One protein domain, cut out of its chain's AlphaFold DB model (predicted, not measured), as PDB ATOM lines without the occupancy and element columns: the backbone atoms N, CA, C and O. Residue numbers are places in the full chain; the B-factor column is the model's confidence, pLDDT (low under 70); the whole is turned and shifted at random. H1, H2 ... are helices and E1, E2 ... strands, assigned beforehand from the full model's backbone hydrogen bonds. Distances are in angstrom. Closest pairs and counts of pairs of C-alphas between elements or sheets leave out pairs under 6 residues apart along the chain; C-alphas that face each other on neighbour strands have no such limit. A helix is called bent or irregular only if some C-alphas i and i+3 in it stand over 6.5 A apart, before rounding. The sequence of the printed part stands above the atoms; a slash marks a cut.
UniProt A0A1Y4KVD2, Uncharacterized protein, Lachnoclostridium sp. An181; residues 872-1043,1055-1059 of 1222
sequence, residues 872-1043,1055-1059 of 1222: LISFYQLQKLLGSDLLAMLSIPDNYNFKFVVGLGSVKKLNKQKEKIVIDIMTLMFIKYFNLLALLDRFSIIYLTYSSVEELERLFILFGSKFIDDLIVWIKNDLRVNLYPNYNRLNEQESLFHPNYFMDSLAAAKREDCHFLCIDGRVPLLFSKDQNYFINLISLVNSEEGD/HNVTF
ATOM      1  N   LEU A 872       1.684  53.916  43.705       78.81
ATOM      2  CA  LEU A 872       1.275  53.105  44.858       78.81
ATOM      3  C   LEU A 872       1.039  51.632  44.496       78.81
ATOM      4  O   LEU A 872       1.139  50.771  45.364       78.81
ATOM      5  N   ILE A 873       0.743  51.347  43.225       85.25
ATOM      6  CA  ILE A 873       0.459  50.003  42.710       85.25
ATOM      7  C   ILE A 873       1.183  49.745  41.382       85.25
ATOM      8  O   ILE A 873       1.522  50.680  40.647       85.25
ATOM      9  N   SER A 874       1.399  48.468  41.073       86.62
ATOM     10  CA  SER A 874       1.852  47.976  39.767       86.62
ATOM     11  C   SER A 874       0.703  47.868  38.766       86.62
ATOM     12  O   SER A 874      -0.475  47.901  39.120       86.62
ATOM     13  N   PHE A 875       1.045  47.683  37.497       87.81
ATOM     14  CA  PHE A 875       0.080  47.486  36.420       87.81
ATOM     15  C   PHE A 875      -0.690  46.163  36.541       87.81
ATOM     16  O   PHE A 875      -1.868  46.107  36.207       87.81
ATOM     17  N   TYR A 876      -0.060  45.132  37.107       89.62
ATOM     18  CA  TYR A 876      -0.713  43.862  37.436       89.62
ATOM     19  C   TYR A 876      -1.761  44.030  38.548       89.62
ATOM     20  O   TYR A 876      -2.865  43.500  38.459       89.62
ATOM     21  N   GLN A 877      -1.444  44.819  39.583       87.94
ATOM     22  CA  GLN A 877      -2.411  45.192  40.625       87.94
ATOM     23  C   GLN A 877      -3.545  46.048  40.062       87.94
ATOM     24  O   GLN A 877      -4.698  45.864  40.441       87.94
ATOM     25  N   LEU A 878      -3.229  46.959  39.136       87.75
ATOM     26  CA  LEU A 878      -4.230  47.772  38.452       87.75
ATOM     27  C   LEU A 878      -5.203  46.896  37.651       87.75
ATOM     28  O   LEU A 878      -6.406  47.096  37.773       87.75
ATOM     29  N   GLN A 879      -4.708  45.899  36.904       88.69
ATOM     30  CA  GLN A 879      -5.567  44.929  36.214       88.69
ATOM     31  C   GLN A 879      -6.541  44.273  37.195       88.69
ATOM     32  O   GLN A 879      -7.750  44.261  36.956       88.69
ATOM     33  N   LYS A 880      -6.018  43.738  38.304       86.62
ATOM     34  CA  LYS A 880      -6.832  43.015  39.284       86.62
ATOM     35  C   LYS A 880      -7.872  43.919  39.950       86.62
ATOM     36  O   LYS A 880      -9.007  43.491  40.130       86.62
ATOM     37  N   LEU A 881      -7.512  45.168  40.259       84.88
ATOM     38  CA  LEU A 881      -8.413  46.165  40.844       84.88
ATOM     39  C   LEU A 881      -9.542  46.568  39.882       84.88
ATOM     40  O   LEU A 881     -10.678  46.746  40.314       84.88
ATOM     41  N   LEU A 882      -9.229  46.714  38.593       83.69
ATOM     42  CA  LEU A 882     -10.205  47.072  37.563       83.69
ATOM     43  C   LEU A 882     -11.085  45.891  37.128       83.69
ATOM     44  O   LEU A 882     -12.094  46.108  36.463       83.69
ATOM     45  N   GLY A 883     -10.692  44.650  37.437       79.88
ATOM     46  CA  GLY A 883     -11.349  43.447  36.914       79.88
ATOM     47  C   GLY A 883     -11.295  43.340  35.384       79.88
ATOM     48  O   GLY A 883     -12.103  42.635  34.788       79.88
ATOM     49  N   SER A 884     -10.380  44.073  34.742       80.50
ATOM     50  CA  SER A 884     -10.259  44.136  33.284       80.50
ATOM     51  C   SER A 884      -9.461  42.952  32.737       80.50
ATOM     52  O   SER A 884      -8.503  42.483  33.359       80.50
ATOM     53  N   ASP A 885      -9.833  42.479  31.549       84.69
ATOM     54  CA  ASP A 885      -9.061  41.469  30.827       84.69
ATOM     55  C   ASP A 885      -7.742  42.038  30.264       84.69
ATOM     56  O   ASP A 885      -7.530  43.252  30.199       84.69
ATOM     57  N   LEU A 886      -6.826  41.151  29.859       89.31
ATOM     58  CA  LEU A 886      -5.498  41.556  29.393       89.31
ATOM     59  C   LEU A 886      -5.529  42.378  28.098       89.31
ATOM     60  O   LEU A 886      -4.694  43.268  27.948       89.31
ATOM     61  N   LEU A 887      -6.472  42.134  27.178       87.50
ATOM     62  CA  LEU A 887      -6.567  42.914  25.938       87.50
ATOM     63  C   LEU A 887      -6.966  44.359  26.237       87.50
ATOM     64  O   LEU A 887      -6.359  45.289  25.695       87.50
ATOM     65  N   ALA A 888      -7.933  44.551  27.137       85.06
ATOM     66  CA  ALA A 888      -8.318  45.873  27.610       85.06
ATOM     67  C   ALA A 888      -7.109  46.600  28.215       85.06
ATOM     68  O   ALA A 888      -6.818  47.733  27.818       85.06
ATOM     69  N   MET A 889      -6.339  45.919  29.075       87.81
ATOM     70  CA  MET A 889      -5.139  46.489  29.700       87.81
ATOM     71  C   MET A 889      -4.090  46.961  28.684       87.81
ATOM     72  O   MET A 889      -3.504  48.027  28.879       87.81
ATOM     73  N   LEU A 890      -3.864  46.227  27.587       86.44
ATOM     74  CA  LEU A 890      -2.895  46.615  26.547       86.44
ATOM     75  C   LEU A 890      -3.257  47.929  25.849       86.44
ATOM     76  O   LEU A 890      -2.364  48.657  25.419       86.44
ATOM     77  N   SER A 891      -4.550  48.244  25.757       81.44
ATOM     78  CA  SER A 891      -5.046  49.448  25.082       81.44
ATOM     79  C   SER A 891      -5.035  50.706  25.961       81.44
ATOM     80  O   SER A 891      -5.052  51.823  25.435       81.44
ATOM     81  N   ILE A 892      -4.972  50.553  27.294       83.12
ATOM     82  CA  ILE A 892      -5.048  51.671  28.253       83.12
ATOM     83  C   ILE A 892      -4.015  52.776  27.968       83.12
ATOM     84  O   ILE A 892      -4.408  53.949  27.972       83.12
ATOM     85  N   PRO A 893      -2.724  52.472  27.706       80.75
ATOM     86  CA  PRO A 893      -1.728  53.508  27.430       80.75
ATOM     87  C   PRO A 893      -2.135  54.420  26.267       80.75
ATOM     88  O   PRO A 893      -2.047  55.648  26.367       80.75
ATOM     89  N   ASP A 894      -2.626  53.836  25.178       77.56
ATOM     90  CA  ASP A 894      -2.941  54.576  23.960       77.56
ATOM     91  C   ASP A 894      -4.293  55.291  24.051       77.56
ATOM     92  O   ASP A 894      -4.359  56.485  23.750       77.56
ATOM     93  N   ASN A 895      -5.332  54.617  24.555       79.69
ATOM     94  CA  ASN A 895      -6.695  55.154  24.622       79.69
ATOM     95  C   ASN A 895      -6.840  56.316  25.617       79.69
ATOM     96  O   ASN A 895      -7.523  57.295  25.324       79.69
ATOM     97  N   TYR A 896      -6.161  56.249  26.765       72.31
ATOM     98  CA  TYR A 896      -6.285  57.252  27.835       72.31
ATOM     99  C   TYR A 896      -5.100  58.219  27.905       72.31
ATOM    100  O   TYR A 896      -4.960  58.979  28.865       72.31
ATOM    101  N   ASN A 897      -4.221  58.193  26.897       64.88
ATOM    102  CA  ASN A 897      -2.992  58.984  26.866       64.88
ATOM    103  C   ASN A 897      -2.174  58.861  28.168       64.88
ATOM    104  O   ASN A 897      -1.668  59.837  28.734       64.88
ATOM    105  N   PHE A 898      -2.107  57.628  28.667       68.44
ATOM    106  CA  PHE A 898      -1.580  57.269  29.971       68.44
ATOM    107  C   PHE A 898      -0.106  56.875  29.861       68.44
ATOM    108  O   PHE A 898       0.270  56.048  29.035       68.44
ATOM    109  N   LYS A 899       0.749  57.458  30.711       71.00
ATOM    110  CA  LYS A 899       2.187  57.158  30.722       71.00
ATOM    111  C   LYS A 899       2.461  55.824  31.416       71.00
ATOM    112  O   LYS A 899       2.524  55.766  32.646       71.00
ATOM    113  N   PHE A 900       2.701  54.785  30.626       78.69
ATOM    114  CA  PHE A 900       3.137  53.484  31.128       78.69
ATOM    115  C   PHE A 900       4.663  53.447  31.308       78.69
ATOM    116  O   PHE A 900       5.392  53.903  30.425       78.69
ATOM    117  N   VAL A 901       5.165  52.953  32.445       75.44
ATOM    118  CA  VAL A 901       6.607  52.972  32.768       75.44
ATOM    119  C   VAL A 901       7.211  51.577  32.620       75.44
ATOM    120  O   VAL A 901       7.029  50.727  33.486       75.44
ATOM    121  N   VAL A 902       8.009  51.370  31.570       75.56
ATOM    122  CA  VAL A 902       8.643  50.066  31.264       75.56
ATOM    123  C   VAL A 902      10.061  49.897  31.821       75.56
ATOM    124  O   VAL A 902      10.741  48.905  31.554       75.56
ATOM    125  N   GLY A 903      10.540  50.861  32.614       69.19
ATOM    126  CA  GLY A 903      11.784  50.712  33.366       69.19
ATOM    127  C   GLY A 903      12.289  51.969  34.069       69.19
ATOM    128  O   GLY A 903      12.115  53.093  33.595       69.19
ATOM    129  N   LEU A 904      12.970  51.745  35.195       60.72
ATOM    130  CA  LEU A 904      13.657  52.744  36.010       60.72
ATOM    131  C   LEU A 904      15.122  52.313  36.181       60.72
ATOM    132  O   LEU A 904      15.372  51.304  36.823       60.72
ATOM    133  N   GLY A 905      16.068  53.075  35.622       52.16
ATOM    134  CA  GLY A 905      17.482  53.111  36.037       52.16
ATOM    135  C   GLY A 905      18.352  51.834  35.939       52.16
ATOM    136  O   GLY A 905      18.083  50.807  36.539       52.16
ATOM    137  N   SER A 906      19.525  51.997  35.305       46.81
ATOM    138  CA  SER A 906      20.719  51.122  35.300       46.81
ATOM    139  C   SER A 906      20.643  49.742  34.607       46.81
ATOM    140  O   SER A 906      20.305  48.727  35.208       46.81
ATOM    141  N   VAL A 907      21.215  49.698  33.394       51.38
ATOM    142  CA  VAL A 907      21.530  48.524  32.540       51.38
ATOM    143  C   VAL A 907      22.482  47.501  33.205       51.38
ATOM    144  O   VAL A 907      22.627  46.379  32.733       51.38
ATOM    145  N   LYS A 908      23.121  47.837  34.339       50.19
ATOM    146  CA  LYS A 908      24.199  47.025  34.945       50.19
ATOM    147  C   LYS A 908      23.789  45.618  35.420       50.19
ATOM    148  O   LYS A 908      24.681  44.808  35.652       50.19
ATOM    149  N   LYS A 909      22.492  45.311  35.577       54.03
ATOM    150  CA  LYS A 909      22.026  43.985  36.036       54.03
ATOM    151  C   LYS A 909      22.108  42.886  34.962       54.03
ATOM    152  O   LYS A 909      22.138  41.721  35.329       54.03
ATOM    153  N   LEU A 910      22.219  43.234  33.675       53.78
ATOM    154  CA  LEU A 910      22.285  42.253  32.580       53.78
ATOM    155  C   LEU A 910      23.619  41.511  32.468       53.78
ATOM    156  O   LEU A 910      23.659  40.459  31.851       53.78
ATOM    157  N   ASN A 911      24.701  41.991  33.086       47.00
ATOM    158  CA  ASN A 911      26.047  41.430  32.882       47.00
ATOM    159  C   ASN A 911      26.292  40.059  33.555       47.00
ATOM    160  O   ASN A 911      27.415  39.564  33.536       47.00
ATOM    161  N   LYS A 912      25.261  39.436  34.139       53.31
ATOM    162  CA  LYS A 912      25.239  38.013  34.513       53.31
ATOM    163  C   LYS A 912      24.162  37.310  33.677       53.31
ATOM    164  O   LYS A 912      23.137  36.915  34.223       53.31
ATOM    165  N   GLN A 913      24.323  37.250  32.354       54.09
ATOM    166  CA  GLN A 913      23.307  36.639  31.491       54.09
ATOM    167  C   GLN A 913      23.154  35.157  31.831       54.09
ATOM    168  O   GLN A 913      24.081  34.371  31.653       54.09
ATOM    169  N   LYS A 914      21.978  34.797  32.348       63.16
ATOM    170  CA  LYS A 914      21.505  33.416  32.403       63.16
ATOM    171  C   LYS A 914      20.831  33.126  31.061       63.16
ATOM    172  O   LYS A 914      20.101  33.974  30.558       63.16
ATOM    173  N   GLU A 915      21.078  31.956  30.482       81.44
ATOM    174  CA  GLU A 915      20.542  31.570  29.164       81.44
ATOM    175  C   GLU A 915      19.011  31.382  29.152       81.44
ATOM    176  O   GLU A 915      18.405  31.277  28.088       81.44
ATOM    177  N   LYS A 916      18.386  31.364  30.336       91.69
ATOM    178  CA  LYS A 916      16.966  31.082  30.553       91.69
ATOM    179  C   LYS A 916      16.219  32.294  31.107       91.69
ATOM    180  O   LYS A 916      16.778  33.060  31.900       91.69
ATOM    181  N   ILE A 917      14.939  32.416  30.762       92.81
ATOM    182  CA  ILE A 917      14.053  33.471  31.266       92.81
ATOM    183  C   ILE A 917      12.646  32.938  31.540       92.81
ATOM    184  O   ILE A 917      12.187  32.025  30.861       92.81
ATOM    185  N   VAL A 918      11.951  33.523  32.512       95.12
ATOM    186  CA  VAL A 918      10.513  33.311  32.736       95.12
ATOM    187  C   VAL A 918       9.746  34.531  32.242       95.12
ATOM    188  O   VAL A 918      10.164  35.671  32.475       95.12
ATOM    189  N   ILE A 919       8.623  34.297  31.568       95.25
ATOM    190  CA  ILE A 919       7.754  35.343  31.021       95.25
ATOM    191  C   ILE A 919       6.305  34.993  31.348       95.25
ATOM    192  O   ILE A 919       5.872  33.866  31.131       95.25
ATOM    193  N   ASP A 920       5.557  35.973  31.848       94.75
ATOM    194  CA  ASP A 920       4.122  35.837  32.088       94.75
ATOM    195  C   ASP A 920       3.292  36.200  30.841       94.75
ATOM    196  O   ASP A 920       3.779  36.877  29.926       94.75
ATOM    197  N   ILE A 921       2.015  35.803  30.803       94.19
ATOM    198  CA  ILE A 921       1.172  36.048  29.624       94.19
ATOM    199  C   ILE A 921       0.942  37.536  29.312       94.19
ATOM    200  O   ILE A 921       0.939  37.919  28.142       94.19
ATOM    201  N   MET A 922       0.805  38.404  30.318       93.31
ATOM    202  CA  MET A 922       0.603  39.842  30.113       93.31
ATOM    203  C   MET A 922       1.832  40.474  29.457       93.31
ATOM    204  O   MET A 922       1.713  41.265  28.517       93.31
ATOM    205  N   THR A 923       3.018  40.087  29.919       93.69
ATOM    206  CA  THR A 923       4.303  40.504  29.362       93.69
ATOM    207  C   THR A 923       4.464  40.002  27.939       93.69
ATOM    208  O   THR A 923       4.828  40.778  27.052       93.69
ATOM    209  N   LEU A 924       4.151  38.731  27.688       94.81
ATOM    210  CA  LEU A 924       4.248  38.146  26.357       94.81
ATOM    211  C   LEU A 924       3.287  38.826  25.364       94.81
ATOM    212  O   LEU A 924       3.701  39.211  24.267       94.81
ATOM    213  N   MET A 925       2.031  39.055  25.760       93.31
ATOM    214  CA  MET A 925       1.065  39.786  24.940       93.31
ATOM    215  C   MET A 925       1.519  41.229  24.689       93.31
ATOM    216  O   MET A 925       1.423  41.708  23.564       93.31
ATOM    217  N   PHE A 926       2.074  41.920  25.685       91.75
ATOM    218  CA  PHE A 926       2.629  43.264  25.495       91.75
ATOM    219  C   PHE A 926       3.765  43.266  24.463       91.75
ATOM    220  O   PHE A 926       3.767  44.069  23.529       91.75
ATOM    221  N   ILE A 927       4.713  42.332  24.583       91.69
ATOM    222  CA  ILE A 927       5.830  42.177  23.643       91.69
ATOM    223  C   ILE A 927       5.311  41.905  22.226       91.69
ATOM    224  O   ILE A 927       5.802  42.511  21.270       91.69
ATOM    225  N   LYS A 928       4.293  41.052  22.072       91.88
ATOM    226  CA  LYS A 928       3.651  40.795  20.775       91.88
ATOM    227  C   LYS A 928       2.950  42.043  20.230       91.88
ATOM    228  O   LYS A 928       3.164  42.384  19.069       91.88
ATOM    229  N   TYR A 929       2.153  42.728  21.052       89.19
ATOM    230  CA  TYR A 929       1.350  43.894  20.665       89.19
ATOM    231  C   TYR A 929       2.220  45.029  20.113       89.19
ATOM    232  O   TYR A 929       1.910  45.593  19.066       89.19
ATOM    233  N   PHE A 930       3.367  45.292  20.745       87.31
ATOM    234  CA  PHE A 930       4.327  46.308  20.294       87.31
ATOM    235  C   PHE A 930       5.391  45.778  19.311       87.31
ATOM    236  O   PHE A 930       6.345  46.489  18.982       87.31
ATOM    237  N   ASN A 931       5.229  44.546  18.811       88.50
ATOM    238  CA  ASN A 931       6.111  43.893  17.842       88.50
ATOM    239  C   ASN A 931       7.592  43.841  18.280       88.50
ATOM    240  O   ASN A 931       8.496  44.304  17.567       88.50
ATOM    241  N   LEU A 932       7.817  43.294  19.477       89.81
ATOM    242  CA  LEU A 932       9.105  43.195  20.170       89.81
ATOM    243  C   LEU A 932       9.560  41.745  20.419       89.81
ATOM    244  O   LEU A 932      10.504  41.542  21.175       89.81
ATOM    245  N   LEU A 933       8.909  40.740  19.817       90.38
ATOM    246  CA  LEU A 933       9.210  39.317  20.063       90.38
ATOM    247  C   LEU A 933      10.686  38.955  19.848       90.38
ATOM    248  O   LEU A 933      11.210  38.135  20.591       90.38
ATOM    249  N   ALA A 934      11.365  39.618  18.910       88.06
ATOM    250  CA  ALA A 934      12.785  39.403  18.629       88.06
ATOM    251  C   ALA A 934      13.705  39.630  19.848       88.06
ATOM    252  O   ALA A 934      14.778  39.049  19.928       88.06
ATOM    253  N   LEU A 935      13.274  40.401  20.857       87.38
ATOM    254  CA  LEU A 935      14.025  40.552  22.114       87.38
ATOM    255  C   LEU A 935      14.184  39.235  22.885       87.38
ATOM    256  O   LEU A 935      15.085  39.099  23.714       87.38
ATOM    257  N   LEU A 936      13.283  38.283  22.650       90.25
ATOM    258  CA  LEU A 936      13.325  36.974  23.283       90.25
ATOM    259  C   LEU A 936      14.316  36.040  22.586       90.25
ATOM    260  O   LEU A 936      14.661  35.008  23.157       90.25
ATOM    261  N   ASP A 937      14.825  36.410  21.401       87.25
ATOM    262  CA  ASP A 937      15.577  35.480  20.565       87.25
ATOM    263  C   ASP A 937      16.921  35.045  21.147       87.25
ATOM    264  O   ASP A 937      17.465  34.002  20.789       87.25
ATOM    265  N   ARG A 938      17.431  35.835  22.086       83.56
ATOM    266  CA  ARG A 938      18.699  35.605  22.772       83.56
ATOM    267  C   ARG A 938      18.663  34.514  23.843       83.56
ATOM    268  O   ARG A 938      19.725  34.144  24.339       83.56
ATOM    269  N   PHE A 939      17.481  34.087  24.281       89.38
ATOM    270  CA  PHE A 939      17.344  33.086  25.336       89.38
ATOM    271  C   PHE A 939      17.244  31.700  24.712       89.38
ATOM    272  O   PHE A 939      16.542  31.508  23.722       89.38
ATOM    273  N   SER A 940      17.941  30.725  25.293       90.94
ATOM    274  CA  SER A 940      17.833  29.334  24.854       90.94
ATOM    275  C   SER A 940      16.536  28.696  25.346       90.94
ATOM    276  O   SER A 940      15.999  27.822  24.672       90.94
ATOM    277  N   ILE A 941      16.022  29.150  26.498       94.75
ATOM    278  CA  ILE A 941      14.804  28.634  27.126       94.75
ATOM    279  C   ILE A 941      13.940  29.789  27.638       94.75
ATOM    280  O   ILE A 941      14.416  30.674  28.357       94.75
ATOM    281  N   ILE A 942      12.653  29.736  27.305       95.31
ATOM    282  CA  ILE A 942      11.607  30.653  27.751       95.31
ATOM    283  C   ILE A 942      10.573  29.832  28.518       95.31
ATOM    284  O   ILE A 942       9.832  29.050  27.934       95.31
ATOM    285  N   TYR A 943      10.509  30.013  29.830       95.62
ATOM    286  CA  TYR A 943       9.503  29.364  30.660       95.62
ATOM    287  C   TYR A 943       8.200  30.165  30.663       95.62
ATOM    288  O   TYR A 943       8.204  31.365  30.957       95.62
ATOM    289  N   LEU A 944       7.092  29.477  30.387       95.12
ATOM    290  CA  LEU A 944       5.728  29.998  30.470       95.12
ATOM    291  C   LEU A 944       4.911  29.092  31.394       95.12
ATOM    292  O   LEU A 944       4.853  27.886  31.182       95.12
ATOM    293  N   THR A 945       4.285  29.640  32.432       94.12
ATOM    294  CA  THR A 945       3.529  28.818  33.390       94.12
ATOM    295  C   THR A 945       2.199  28.326  32.809       94.12
ATOM    296  O   THR A 945       1.591  29.014  31.986       94.12
ATOM    297  N   TYR A 946       1.683  27.182  33.267       93.00
ATOM    298  CA  TYR A 946       0.352  26.713  32.846       93.00
ATOM    299  C   TYR A 946      -0.774  27.692  33.215       93.00
ATOM    300  O   TYR A 946      -1.738  27.817  32.470       93.00
ATOM    301  N   SER A 947      -0.629  28.481  34.285       91.56
ATOM    302  CA  SER A 947      -1.577  29.556  34.625       91.56
ATOM    303  C   SER A 947      -1.557  30.715  33.621       91.56
ATOM    304  O   SER A 947      -2.566  31.390  33.425       91.56
ATOM    305  N   SER A 948      -0.426  30.939  32.947       93.75
ATOM    306  CA  SER A 948      -0.330  31.880  31.828       93.75
ATOM    307  C   SER A 948      -1.025  31.333  30.575       93.75
ATOM    308  O   SER A 948      -1.662  32.099  29.850       93.75
ATOM    309  N   VAL A 949      -0.942  30.019  30.336       93.31
ATOM    310  CA  VAL A 949      -1.662  29.337  29.246       93.31
ATOM    311  C   VAL A 949      -3.172  29.354  29.482       93.31
ATOM    312  O   VAL A 949      -3.920  29.717  28.581       93.31
ATOM    313  N   GLU A 950      -3.622  29.048  30.697       91.50
ATOM    314  CA  GLU A 950      -5.039  29.082  31.074       91.50
ATOM    315  C   GLU A 950      -5.669  30.463  30.830       91.50
ATOM    316  O   GLU A 950      -6.747  30.578  30.244       91.50
ATOM    317  N   GLU A 951      -4.973  31.537  31.213       91.25
ATOM    318  CA  GLU A 951      -5.453  32.897  30.966       91.25
ATOM    319  C   GLU A 951      -5.479  33.233  29.462       91.25
ATOM    320  O   GLU A 951      -6.392  33.919  28.997       91.25
ATOM    321  N   LEU A 952      -4.531  32.714  28.673       91.69
ATOM    322  CA  LEU A 952      -4.532  32.860  27.214       91.69
ATOM    323  C   LEU A 952      -5.720  32.136  26.561       91.69
ATOM    324  O   LEU A 952      -6.397  32.713  25.708       91.69
ATOM    325  N   GLU A 953      -5.996  30.902  26.982       90.12
ATOM    326  CA  GLU A 953      -7.156  30.118  26.547       90.12
ATOM    327  C   GLU A 953      -8.466  30.850  26.853       90.12
ATOM    328  O   GLU A 953      -9.324  30.987  25.976       90.12
ATOM    329  N   ARG A 954      -8.599  31.401  28.067       89.12
ATOM    330  CA  ARG A 954      -9.766  32.194  28.479       89.12
ATOM    331  C   ARG A 954      -9.998  33.384  27.549       89.12
ATOM    332  O   ARG A 954     -11.130  33.633  27.127       89.12
ATOM    333  N   LEU A 955      -8.942  34.120  27.206       89.00
ATOM    334  CA  LEU A 955      -9.037  35.256  26.286       89.00
ATOM    335  C   LEU A 955      -9.398  34.811  24.866       89.00
ATOM    336  O   LEU A 955     -10.193  35.481  24.201       89.00
ATOM    337  N   PHE A 956      -8.845  33.690  24.403       88.38
ATOM    338  CA  PHE A 956      -9.163  33.138  23.089       88.38
ATOM    339  C   PHE A 956     -10.657  32.818  22.962       88.38
ATOM    340  O   PHE A 956     -11.331  33.251  22.022       88.38
ATOM    341  N   ILE A 957     -11.173  32.115  23.968       86.88
ATOM    342  CA  ILE A 957     -12.571  31.715  24.120       86.88
ATOM    343  C   ILE A 957     -13.516  32.918  24.064       86.88
ATOM    344  O   ILE A 957     -14.537  32.856  23.377       86.88
ATOM    345  N   LEU A 958     -13.180  33.994  24.779       82.69
ATOM    346  CA  LEU A 958     -14.035  35.172  24.908       82.69
ATOM    347  C   LEU A 958     -14.009  36.069  23.668       82.69
ATOM    348  O   LEU A 958     -15.059  36.529  23.226       82.69
ATOM    349  N   PHE A 959     -12.823  36.338  23.116       80.94
ATOM    350  CA  PHE A 959     -12.653  37.401  22.119       80.94
ATOM    351  C   PHE A 959     -12.435  36.900  20.702       80.94
ATOM    352  O   PHE A 959     -12.783  37.603  19.755       80.94
ATOM    353  N   GLY A 960     -11.828  35.725  20.530       74.44
ATOM    354  CA  GLY A 960     -11.582  35.194  19.197       74.44
ATOM    355  C   GLY A 960     -10.682  36.029  18.306       74.44
ATOM    356  O   GLY A 960     -10.902  36.116  17.100       74.44
ATOM    357  N   SER A 961      -9.730  36.728  18.913       78.25
ATOM    358  CA  SER A 961      -8.867  37.652  18.200       78.25
ATOM    359  C   SER A 961      -7.742  36.907  17.491       78.25
ATOM    360  O   SER A 961      -7.002  36.166  18.135       78.25
ATOM    361  N   LYS A 962      -7.511  37.241  16.215       85.38
ATOM    362  CA  LYS A 962      -6.336  36.786  15.452       85.38
ATOM    363  C   LYS A 962      -5.014  37.062  16.180       85.38
ATOM    364  O   LYS A 962      -4.045  36.332  16.031       85.38
ATOM    365  N   PHE A 963      -4.971  38.115  16.996       88.62
ATOM    366  CA  PHE A 963      -3.813  38.416  17.834       88.62
ATOM    367  C   PHE A 963      -3.482  37.282  18.817       88.62
ATOM    368  O   PHE A 963      -2.309  36.987  19.042       88.62
ATOM    369  N   ILE A 964      -4.512  36.665  19.401       89.81
ATOM    370  CA  ILE A 964      -4.373  35.553  20.341       89.81
ATOM    371  C   ILE A 964      -4.006  34.275  19.584       89.81
ATOM    372  O   ILE A 964      -3.089  33.580  20.013       89.81
ATOM    373  N   ASP A 965      -4.636  34.022  18.432       87.12
ATOM    374  CA  ASP A 965      -4.284  32.906  17.540       87.12
ATOM    375  C   ASP A 965      -2.802  32.913  17.179       87.12
ATOM    376  O   ASP A 965      -2.084  31.939  17.402       87.12
ATOM    377  N   ASP A 966      -2.317  34.056  16.691       89.94
ATOM    378  CA  ASP A 966      -0.919  34.238  16.307       89.94
ATOM    379  C   ASP A 966       0.041  34.016  17.490       89.94
ATOM    380  O   ASP A 966       1.219  33.714  17.280       89.94
ATOM    381  N   LEU A 967      -0.425  34.211  18.729       92.25
ATOM    382  CA  LEU A 967       0.370  33.986  19.931       92.25
ATOM    383  C   LEU A 967       0.388  32.513  20.336       92.25
ATOM    384  O   LEU A 967       1.461  31.984  20.610       92.25
ATOM    385  N   ILE A 968      -0.767  31.844  20.318       91.12
ATOM    386  CA  ILE A 968      -0.876  30.400  20.562       91.12
ATOM    387  C   ILE A 968      -0.023  29.634  19.544       91.12
ATOM    388  O   ILE A 968       0.763  28.766  19.920       91.12
ATOM    389  N   VAL A 969      -0.111  29.996  18.261       90.44
ATOM    390  CA  VAL A 969       0.704  29.400  17.190       90.44
ATOM    391  C   VAL A 969       2.196  29.616  17.442       90.44
ATOM    392  O   VAL A 969       2.990  28.704  17.227       90.44
ATOM    393  N   TRP A 970       2.592  30.801  17.917       92.38
ATOM    394  CA  TRP A 970       3.986  31.070  18.261       92.38
ATOM    395  C   TRP A 970       4.463  30.207  19.438       92.38
ATOM    396  O   TRP A 970       5.497  29.560  19.311       92.38
ATOM    397  N   ILE A 971       3.684  30.116  20.523       94.00
ATOM    398  CA  ILE A 971       4.001  29.279  21.696       94.00
ATOM    399  C   ILE A 971       4.169  27.808  21.296       94.00
ATOM    400  O   ILE A 971       5.093  27.153  21.762       94.00
ATOM    401  N   LYS A 972       3.305  27.290  20.411       90.31
ATOM    402  CA  LYS A 972       3.364  25.892  19.950       90.31
ATOM    403  C   LYS A 972       4.573  25.590  19.062       90.31
ATOM    404  O   LYS A 972       5.079  24.474  19.093       90.31
ATOM    405  N   ASN A 973       4.981  26.545  18.227       90.00
ATOM    406  CA  ASN A 973       5.984  26.311  17.184       90.00
ATOM    407  C   ASN A 973       7.413  26.663  17.616       90.00
ATOM    408  O   ASN A 973       8.369  26.205  16.990       90.00
ATOM    409  N   ASP A 974       7.576  27.503  18.637       91.12
ATOM    410  CA  ASP A 974       8.887  27.936  19.104       91.12
ATOM    411  C   ASP A 974       9.476  26.926  20.098       91.12
ATOM    412  O   ASP A 974       9.056  26.840  21.249       91.12
ATOM    413  N   LEU A 975      10.492  26.175  19.658       90.31
ATOM    414  CA  LEU A 975      11.144  25.117  20.448       90.31
ATOM    415  C   LEU A 975      11.826  25.614  21.733       90.31
ATOM    416  O   LEU A 975      12.256  24.797  22.545       90.31
ATOM    417  N   ARG A 976      11.980  26.931  21.909       93.75
ATOM    418  CA  ARG A 976      12.560  27.518  23.124       93.75
ATOM    419  C   ARG A 976      11.530  27.649  24.240       93.75
ATOM    420  O   ARG A 976      11.922  27.848  25.389       93.75
ATOM    421  N   VAL A 977      10.235  27.602  23.920       93.94
ATOM    422  CA  VAL A 977       9.164  27.792  24.898       93.94
ATOM    423  C   VAL A 977       8.893  26.485  25.633       93.94
ATOM    424  O   VAL A 977       8.423  25.513  25.051       93.94
ATOM    425  N   ASN A 978       9.141  26.493  26.942       93.62
ATOM    426  CA  ASN A 978       8.853  25.380  27.835       93.62
ATOM    427  C   ASN A 978       7.680  25.746  28.743       93.62
ATOM    428  O   ASN A 978       7.762  26.692  29.534       93.62
ATOM    429  N   LEU A 979       6.602  24.968  28.655       92.69
ATOM    430  CA  LEU A 979       5.495  25.077  29.597       92.69
ATOM    431  C   LEU A 979       5.945  24.566  30.970       92.69
ATOM    432  O   LEU A 979       6.588  23.522  31.070       92.69
ATOM    433  N   TYR A 980       5.662  25.334  32.019       90.94
ATOM    434  CA  TYR A 980       6.220  25.114  33.351       90.94
ATOM    435  C   TYR A 980       5.122  24.950  34.422       90.94
ATOM    436  O   TYR A 980       4.131  25.688  34.389       90.94
ATOM    437  N   PRO A 981       5.289  24.037  35.403       89.25
ATOM    438  CA  PRO A 981       4.304  23.791  36.462       89.25
ATOM    439  C   PRO A 981       4.000  25.022  37.330       89.25
ATOM    440  O   PRO A 981       4.909  25.767  37.725       89.25
ATOM    441  N   ASN A 982       2.735  25.183  37.717       84.38
ATOM    442  CA  ASN A 982       2.284  26.232  38.629       84.38
ATOM    443  C   ASN A 982       2.590  25.829  40.071       84.38
ATOM    444  O   ASN A 982       2.008  24.889  40.602       84.38
ATOM    445  N   TYR A 983       3.487  26.544  40.743       73.56
ATOM    446  CA  TYR A 983       3.674  26.313  42.170       73.56
ATOM    447  C   TYR A 983       4.040  27.588  42.897       73.56
ATOM    448  O   TYR A 983       5.168  28.068  42.807       73.56
ATOM    449  N   ASN A 984       3.084  28.094  43.663       67.38
ATOM    450  CA  ASN A 984       3.290  29.215  44.550       67.38
ATOM    451  C   ASN A 984       2.683  28.905  45.925       67.38
ATOM    452  O   ASN A 984       1.464  28.803  46.068       67.38
ATOM    453  N   ARG A 985       3.535  28.751  46.950       57.50
ATOM    454  CA  ARG A 985       3.103  28.695  48.357       57.50
ATOM    455  C   ARG A 985       2.602  30.076  48.756       57.50
ATOM    456  O   ARG A 985       3.395  30.940  49.125       57.50
ATOM    457  N   LEU A 986       1.305  30.317  48.668       53.62
ATOM    458  CA  LEU A 986       0.774  31.625  49.023       53.62
ATOM    459  C   LEU A 986       0.628  31.789  50.537       53.62
ATOM    460  O   LEU A 986      -0.087  31.039  51.191       53.62
ATOM    461  N   ASN A 987       1.220  32.866  51.060       48.91
ATOM    462  CA  ASN A 987       0.541  33.666  52.075       48.91
ATOM    463  C   ASN A 987      -0.657  34.331  51.376       48.91
ATOM    464  O   ASN A 987      -0.455  35.117  50.448       48.91
ATOM    465  N   GLU A 988      -1.884  34.058  51.825       51.38
ATOM    466  CA  GLU A 988      -3.140  34.604  51.266       51.38
ATOM    467  C   GLU A 988      -3.134  36.135  51.074       51.38
ATOM    468  O   GLU A 988      -3.858  36.678  50.242       51.38
ATOM    469  N   GLN A 989      -2.294  36.852  51.827       54.12
ATOM    470  CA  GLN A 989      -2.182  38.307  51.770       54.12
ATOM    471  C   GLN A 989      -1.522  38.835  50.485       54.12
ATOM    472  O   GLN A 989      -1.906  39.905  50.021       54.12
ATOM    473  N   GLU A 990      -0.553  38.127  49.891       55.12
ATOM    474  CA  GLU A 990       0.151  38.607  48.685       55.12
ATOM    475  C   GLU A 990      -0.599  38.245  47.391       55.12
ATOM    476  O   GLU A 990      -0.660  39.058  46.463       55.12
ATOM    477  N   SER A 991      -1.263  37.080  47.341       58.75
ATOM    478  CA  SER A 991      -2.138  36.706  46.217       58.75
ATOM    479  C   SER A 991      -3.360  37.593  46.095       58.75
ATOM    480  O   SER A 991      -3.881  37.741  44.990       58.75
ATOM    481  N   LEU A 992      -3.826  38.210  47.183       61.53
ATOM    482  CA  LEU A 992      -5.014  39.057  47.141       61.53
ATOM    483  C   LEU A 992      -4.870  40.196  46.115       61.53
ATOM    484  O   LEU A 992      -5.838  40.550  45.446       61.53
ATOM    485  N   PHE A 993      -3.649  40.706  45.922       75.00
ATOM    486  CA  PHE A 993      -3.396  41.913  45.134       75.00
ATOM    487  C   PHE A 993      -2.831  41.664  43.726       75.00
ATOM    488  O   PHE A 993      -2.883  42.573  42.903       75.00
ATOM    489  N   HIS A 994      -2.350  40.459  43.399       83.81
ATOM    490  CA  HIS A 994      -1.756  40.153  42.085       83.81
ATOM    491  C   HIS A 994      -2.493  39.024  41.341       83.81
ATOM    492  O   HIS A 994      -3.109  38.168  41.983       83.81
ATOM    493  N   PRO A 995      -2.480  38.996  39.994       87.31
ATOM    494  CA  PRO A 995      -2.983  37.857  39.224       87.31
ATOM    495  C   PRO A 995      -2.175  36.574  39.489       87.31
ATOM    496  O   PRO A 995      -0.964  36.644  39.708       87.31
ATOM    497  N   ASN A 996      -2.825  35.406  39.421       86.38
ATOM    498  CA  ASN A 996      -2.177  34.112  39.694       86.38
ATOM    499  C   ASN A 996      -1.013  33.840  38.731       86.38
ATOM    500  O   ASN A 996       0.093  33.546  39.179       86.38
ATOM    501  N   TYR A 997      -1.223  34.075  37.430       90.50
ATOM    502  CA  TYR A 997      -0.209  33.871  36.391       90.50
ATOM    503  C   TYR A 997       1.099  34.651  36.649       90.50
ATOM    504  O   TYR A 997       2.189  34.180  36.325       90.50
ATOM    505  N   PHE A 998       1.011  35.836  37.268       91.06
ATOM    506  CA  PHE A 998       2.173  36.659  37.611       91.06
ATOM    507  C   PHE A 998       2.946  36.050  38.784       91.06
ATOM    508  O   PHE A 998       4.175  35.961  38.757       91.06
ATOM    509  N   MET A 999       2.225  35.618  39.818       88.19
ATOM    510  CA  MET A 999       2.844  35.071  41.019       88.19
ATOM    511  C   MET A 999       3.476  33.697  40.766       88.19
ATOM    512  O   MET A 999       4.578  33.437  41.250       88.19
ATOM    513  N   ASP A1000       2.831  32.854  39.958       89.12
ATOM    514  CA  ASP A1000       3.393  31.567  39.539       89.12
ATOM    515  C   ASP A1000       4.672  31.757  38.715       89.12
ATOM    516  O   ASP A1000       5.648  31.034  38.912       89.12
ATOM    517  N   SER A1001       4.707  32.775  37.847       92.06
ATOM    518  CA  SER A1001       5.896  33.130  37.062       92.06
ATOM    519  C   SER A1001       7.057  33.588  37.956       92.06
ATOM    520  O   SER A1001       8.199  33.160  37.773       92.06
ATOM    521  N   LEU A1002       6.785  34.391  38.990       89.69
ATOM    522  CA  LEU A1002       7.803  34.764  39.978       89.69
ATOM    523  C   LEU A1002       8.345  33.538  40.730       89.69
ATOM    524  O   LEU A1002       9.552  33.428  40.945       89.69
ATOM    525  N   ALA A1003       7.474  32.611  41.128       87.44
ATOM    526  CA  ALA A1003       7.884  31.397  41.827       87.44
ATOM    527  C   ALA A1003       8.675  30.437  40.918       87.44
ATOM    528  O   ALA A1003       9.668  29.854  41.357       87.44
ATOM    529  N   ALA A1004       8.299  30.317  39.642       90.06
ATOM    530  CA  ALA A1004       9.073  29.588  38.636       90.06
ATOM    531  C   ALA A1004      10.483  30.181  38.473       90.06
ATOM    532  O   ALA A1004      11.466  29.445  38.497       90.06
ATOM    533  N   ALA A1005      10.602  31.512  38.422       90.19
ATOM    534  CA  ALA A1005      11.899  32.183  38.321       90.19
ATOM    535  C   ALA A1005      12.804  31.924  39.534       90.19
ATOM    536  O   ALA A1005      14.014  31.773  39.373       90.19
ATOM    537  N   LYS A1006      12.228  31.823  40.741       87.75
ATOM    538  CA  LYS A1006      12.965  31.452  41.960       87.75
ATOM    539  C   LYS A1006      13.479  30.012  41.906       87.75
ATOM    540  O   LYS A1006      14.637  29.787  42.237       87.75
ATOM    541  N   ARG A1007      12.639  29.060  41.483       85.06
ATOM    542  CA  ARG A1007      12.990  27.628  41.407       85.06
ATOM    543  C   ARG A1007      14.067  27.341  40.366       85.06
ATOM    544  O   ARG A1007      15.039  26.661  40.666       85.06
ATOM    545  N   GLU A1008      13.926  27.918  39.177       86.94
ATOM    546  CA  GLU A1008      14.905  27.773  38.092       86.94
ATOM    547  C   GLU A1008      16.139  28.669  38.267       86.94
ATOM    548  O   GLU A1008      17.016  28.681  37.402       86.94
ATOM    549  N   ASP A1009      16.187  29.453  39.353       87.81
ATOM    550  CA  ASP A1009      17.180  30.494  39.593       87.81
ATOM    551  C   ASP A1009      17.429  31.310  38.313       87.81
ATOM    552  O   ASP A1009      18.538  31.381  37.789       87.81
ATOM    553  N   CYS A1010      16.389  31.919  37.749       89.56
ATOM    554  CA  CYS A1010      16.490  32.723  36.531       89.56
ATOM    555  C   CYS A1010      15.742  34.054  36.653       89.56
ATOM    556  O   CYS A1010      15.190  34.385  37.702       89.56
ATOM    557  N   HIS A1011      15.804  34.880  35.608       89.69
ATOM    558  CA  HIS A1011      15.130  36.173  35.625       89.69
ATOM    559  C   HIS A1011      13.664  36.051  35.195       89.69
ATOM    560  O   HIS A1011      13.349  35.331  34.253       89.69
ATOM    561  N   PHE A1012      12.786  36.810  35.848       91.81
ATOM    562  CA  PHE A1012      11.404  37.042  35.443       91.81
ATOM    563  C   PHE A1012      11.309  38.381  34.702       91.81
ATOM    564  O   PHE A1012      11.593  39.439  35.279       91.81
ATOM    565  N   LEU A1013      10.940  38.334  33.420       90.75
ATOM    566  CA  LEU A1013      10.700  39.522  32.607       90.75
ATOM    567  C   LEU A1013       9.345  40.135  32.952       90.75
ATOM    568  O   LEU A1013       8.311  39.529  32.691       90.75
ATOM    569  N   CYS A1014       9.355  41.363  33.465       88.06
ATOM    570  CA  CYS A1014       8.136  42.124  33.729       88.06
ATOM    571  C   CYS A1014       8.070  43.387  32.870       88.06
ATOM    572  O   CYS A1014       9.064  44.104  32.690       88.06
ATOM    573  N   ILE A1015       6.863  43.707  32.402       86.62
ATOM    574  CA  ILE A1015       6.611  44.937  31.638       86.62
ATOM    575  C   ILE A1015       6.609  46.194  32.498       86.62
ATOM    576  O   ILE A1015       7.005  47.251  32.019       86.62
ATOM    577  N   ASP A1016       6.184  46.104  33.757       86.31
ATOM    578  CA  ASP A1016       6.113  47.264  34.638       86.31
ATOM    579  C   ASP A1016       7.426  47.434  35.411       86.31
ATOM    580  O   ASP A1016       7.766  46.668  36.317       86.31
ATOM    581  N   GLY A1017       8.151  48.501  35.075       78.44
ATOM    582  CA  GLY A1017       9.431  48.842  35.689       78.44
ATOM    583  C   GLY A1017       9.361  49.145  37.188       78.44
ATOM    584  O   GLY A1017      10.412  49.283  37.817       78.44
ATOM    585  N   ARG A1018       8.159  49.270  37.761       78.88
ATOM    586  CA  ARG A1018       7.925  49.565  39.182       78.88
ATOM    587  C   ARG A1018       7.783  48.315  40.042       78.88
ATOM    588  O   ARG A1018       7.953  48.417  41.252       78.88
ATOM    589  N   VAL A1019       7.532  47.146  39.447       84.25
ATOM    590  CA  VAL A1019       7.384  45.871  40.174       84.25
ATOM    591  C   VAL A1019       8.542  45.605  41.150       84.25
ATOM    592  O   VAL A1019       8.263  45.313  42.314       84.25
ATOM    593  N   PRO A1020       9.827  45.809  40.787       79.06
ATOM    594  CA  PRO A1020      10.931  45.607  41.729       79.06
ATOM    595  C   PRO A1020      10.859  46.495  42.986       79.06
ATOM    596  O   PRO A1020      11.406  46.139  44.027       79.06
ATOM    597  N   LEU A1021      10.199  47.657  42.922       76.81
ATOM    598  CA  LEU A1021      10.034  48.540  44.084       76.81
ATOM    599  C   LEU A1021       9.045  47.963  45.103       76.81
ATOM    600  O   LEU A1021       9.219  48.172  46.300       76.81
ATOM    601  N   LEU A1022       8.038  47.227  44.628       78.50
ATOM    602  CA  LEU A1022       6.999  46.614  45.458       78.50
ATOM    603  C   LEU A1022       7.452  45.265  46.038       78.50
ATOM    604  O   LEU A1022       7.074  44.919  47.152       78.50
ATOM    605  N   PHE A1023       8.342  44.551  45.340       80.31
ATOM    606  CA  PHE A1023       8.900  43.260  45.764       80.31
ATOM    607  C   PHE A1023      10.360  43.383  46.218       80.31
ATOM    608  O   PHE A1023      11.274  42.795  45.637       80.31
ATOM    609  N   SER A1024      10.595  44.163  47.275       75.94
ATOM    610  CA  SER A1024      11.949  44.505  47.748       75.94
ATOM    611  C   SER A1024      12.853  43.297  48.051       75.94
ATOM    612  O   SER A1024      14.044  43.341  47.744       75.94
ATOM    613  N   LYS A1025      12.297  42.206  48.594       80.69
ATOM    614  CA  LYS A1025      13.039  40.969  48.909       80.69
ATOM    615  C   LYS A1025      13.454  40.175  47.664       80.69
ATOM    616  O   LYS A1025      14.477  39.502  47.693       80.69
ATOM    617  N   ASP A1026      12.708  40.312  46.569       82.81
ATOM    618  CA  ASP A1026      12.854  39.510  45.349       82.81
ATOM    619  C   ASP A1026      13.409  40.311  44.157       82.81
ATOM    620  O   ASP A1026      13.420  39.841  43.021       82.81
ATOM    621  N   GLN A1027      13.937  41.517  44.398       81.81
ATOM    622  CA  GLN A1027      14.461  42.438  43.374       81.81
ATOM    623  C   GLN A1027      15.516  41.856  42.423       81.81
ATOM    624  O   GLN A1027      15.812  42.463  41.388       81.81
ATOM    625  N   ASN A1028      16.147  40.746  42.795       82.12
ATOM    626  CA  ASN A1028      17.181  40.093  41.998       82.12
ATOM    627  C   ASN A1028      16.602  39.204  40.892       82.12
ATOM    628  O   ASN A1028      17.274  39.012  39.882       82.12
ATOM    629  N   TYR A1029      15.369  38.719  41.051       87.12
ATOM    630  CA  TYR A1029      14.710  37.888  40.046       87.12
ATOM    631  C   TYR A1029      14.107  38.733  38.922       87.12
ATOM    632  O   TYR A1029      14.096  38.302  37.779       87.12
ATOM    633  N   PHE A1030      13.696  39.972  39.183       86.94
ATOM    634  CA  PHE A1030      13.069  40.809  38.158       86.94
ATOM    635  C   PHE A1030      14.059  41.430  37.165       86.94
ATOM    636  O   PHE A1030      15.041  42.076  37.553       86.94
ATOM    637  N   ILE A1031      13.716  41.345  35.878       84.94
ATOM    638  CA  ILE A1031      14.295  42.142  34.794       84.94
ATOM    639  C   ILE A1031      13.181  42.915  34.082       84.94
ATOM    640  O   ILE A1031      12.072  42.420  33.916       84.94
ATOM    641  N   ASN A1032      13.456  44.161  33.690       81.88
ATOM    642  CA  ASN A1032      12.479  44.988  32.979       81.88
ATOM    643  C   ASN A1032      12.746  45.006  31.469       81.88
ATOM    644  O   ASN A1032      13.884  44.839  31.017       81.88
ATOM    645  N   LEU A1033      11.693  45.271  30.696       84.75
ATOM    646  CA  LEU A1033      11.742  45.286  29.234       84.75
ATOM    647  C   LEU A1033      12.803  46.250  28.679       84.75
ATOM    648  O   LEU A1033      13.535  45.899  27.756       84.75
ATOM    649  N   ILE A1034      12.942  47.455  29.249       80.75
ATOM    650  CA  ILE A1034      13.908  48.434  28.722       80.75
ATOM    651  C   ILE A1034      15.364  48.014  28.955       80.75
ATOM    652  O   ILE A1034      16.251  48.431  28.210       80.75
ATOM    653  N   SER A1035      15.639  47.212  29.986       79.12
ATOM    654  CA  SER A1035      16.977  46.656  30.196       79.12
ATOM    655  C   SER A1035      17.336  45.753  29.022       79.12
ATOM    656  O   SER A1035      18.406  45.927  28.444       79.12
ATOM    657  N   LEU A1036      16.410  44.878  28.621       81.50
ATOM    658  CA  LEU A1036      16.580  43.969  27.491       81.50
ATOM    659  C   LEU A1036      16.812  44.744  26.185       81.50
ATOM    660  O   LEU A1036      17.845  44.568  25.545       81.50
ATOM    661  N   VAL A1037      15.950  45.720  25.881       82.88
ATOM    662  CA  VAL A1037      16.087  46.595  24.698       82.88
ATOM    663  C   VAL A1037      17.437  47.320  24.644       82.88
ATOM    664  O   VAL A1037      18.009  47.498  23.572       82.88
ATOM    665  N   ASN A1038      17.965  47.776  25.784       78.56
ATOM    666  CA  ASN A1038      19.255  48.478  25.833       78.56
ATOM    667  C   ASN A1038      20.471  47.559  25.661       78.56
ATOM    668  O   ASN A1038      21.576  48.070  25.501       78.56
ATOM    669  N   SER A1039      20.285  46.244  25.749       76.38
ATOM    670  CA  SER A1039      21.357  45.264  25.551       76.38
ATOM    671  C   SER A1039      21.429  44.692  24.139       76.38
ATOM    672  O   SER A1039      22.270  43.830  23.900       76.38
ATOM    673  N   GLU A1040      20.568  45.156  23.234       79.62
ATOM    674  CA  GLU A1040      20.680  44.869  21.804       79.62
ATOM    675  C   GLU A1040      21.780  45.727  21.168       79.62
ATOM    676  O   GLU A1040      21.963  46.897  21.529       79.62
ATOM    677  N   GLU A1041      22.521  45.145  20.227       73.00
ATOM    678  CA  GLU A1041      23.609  45.826  19.524       73.00
ATOM    679  C   GLU A1041      23.105  46.571  18.275       73.00
ATOM    680  O   GLU A1041      22.113  46.211  17.645       73.00
ATOM    681  N   GLY A1042      23.812  47.639  17.891       75.94
ATOM    682  CA  GLY A1042      23.520  48.385  16.664       75.94
ATOM    683  C   GLY A1042      22.178  49.132  16.670       75.94
ATOM    684  O   GLY A1042      21.770  49.712  17.678       75.94
ATOM    685  N   ASP A1043      21.524  49.159  15.506       83.00
ATOM    686  CA  ASP A1043      20.295  49.923  15.247       83.00
ATOM    687  C   ASP A1043      19.023  49.252  15.811       83.00
ATOM    688  O   ASP A1043      17.981  49.903  15.928       83.00
ATOM    689  N   HIS A1055       3.826  54.569  20.846       78.81
ATOM    690  CA  HIS A1055       2.758  54.422  21.824       78.81
ATOM    691  C   HIS A1055       3.032  55.268  23.074       78.81
ATOM    692  O   HIS A1055       4.118  55.838  23.239       78.81
ATOM    693  N   ASN A1056       2.066  55.428  23.978       72.19
ATOM    694  CA  ASN A1056       2.259  56.227  25.210       72.19
ATOM    695  C   ASN A1056       3.086  55.513  26.296       72.19
ATOM    696  O   ASN A1056       2.932  55.739  27.499       72.19
ATOM    697  N   VAL A1057       4.033  54.687  25.860       75.88
ATOM    698  CA  VAL A1057       5.019  54.031  26.703       75.88
ATOM    699  C   VAL A1057       6.182  54.987  26.956       75.88
ATOM    700  O   VAL A1057       6.697  55.647  26.052       75.88
ATOM    701  N   THR A1058       6.599  55.082  28.213       65.75
ATOM    702  CA  THR A1058       7.663  55.982  28.660       65.75
ATOM    703  C   THR A1058       8.784  55.211  29.338       65.75
ATOM    704  O   THR A1058       8.561  54.278  30.112       65.75
ATOM    705  N   PHE A1059      10.013  55.626  29.054       67.06
ATOM    706  CA  PHE A1059      11.223  55.110  29.677       67.06
ATOM    707  C   PHE A1059      12.250  56.236  29.816       67.06
ATOM    708  O   PHE A1059      12.242  57.202  29.056       67.06
TER     709      PHE A1059
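What this domain is: This is residues 872 to 1043 and 1055 to 1059 of the 1222 residues of an uncharacterized protein of Lachnoclostridium sp. An181 (UniProt A0A1Y4KVD2). A twisted sheet of five parallel strands has the helix H9 laid along one face; H4, H6 and H7 gather near the ends of E1, E2 and E3, and H1 and H2 sit at one side. The 177 printed residues hold eleven named helices and five named strands, in the order H1 H2 H3 E1 H4 H5 E2 H6 H7 E3 H8 H9 E4 H10 E5 H11. The sheet runs E3 E2 E1 E4 E5, and the class is mixed, helices and strands. The whole is compact, with a radius of gyration of the C-alphas of 15.3 A, and spans 41 by 38 by 36 A.

Where its parts are: H1, residues 875 to 882, begins with C-alpha 875 at (0.080, 47.486, 36.420). H2, 886 to 895, is irregular: C-alphas 890 and 893 are 7.0 A apart. H3 is 907 to 911, E1 916 to 919, H4 921 to 929 and H5 933 to 936. E2, 941 to 945, measures 12.9 A, H6, 946 to 959, 20.0 A, and H7, 962 to 973, 16.3 A. E3 is 977 to 980, H8 988 to 991, and H9, 996 to 1007, measures 16.6 A. E4 is 1011 to 1014, H10 1019 to 1022, E5 1030 to 1032, and H11, 1033 to 1038, ends with C-alpha 1038 at (19.255, 48.478, 25.833).

How they stand to each other: In the sheet N 978 and O 942 are 2.8 A apart, N 943 and O 917 2.8 A, N 918 and O 1011 2.9 A, and N 1031 and O 1012 2.9 A, within hydrogen-bond range. E1, H4 H5, E2 is a strand-helix-strand unit, parallel neighbour strands with helices between, as are E2, H6 H7, E3 and E4, H10, E5; E3, H8 H9, E4 is a split one, with E2 and E1 between its strands; the four crossovers are right-handed. H9 lies over E1 at a height over the sheet of 6.4 A. H3, H4, H6, H7, H10 and, only just, with 5 pairs of C-alphas within 10 A, H11 only graze the sheet. H6 and H7 form a helical hairpin, closest at the C-alphas of Phe 956 and Ile 964, 6.0 A. Every O i to N i+4 pair is within range in H1, H4, H6, H7, H9 and H11, against 4 of 6 in H2 and 0 of 1 in H3, where 1 of 2 O i to N i+3 pairs is; H5, H8 and H10 are too short for an i+4 pair.

The domain as a whole: Residues 1044 to 1054 are not printed, and C-alphas 1043 and 1055 are 19.3 A apart. The link H2 to H3 is long. Confidence is under 70 at 897 to 898, 903 to 914, 984 to 992 and 1058 to 1059.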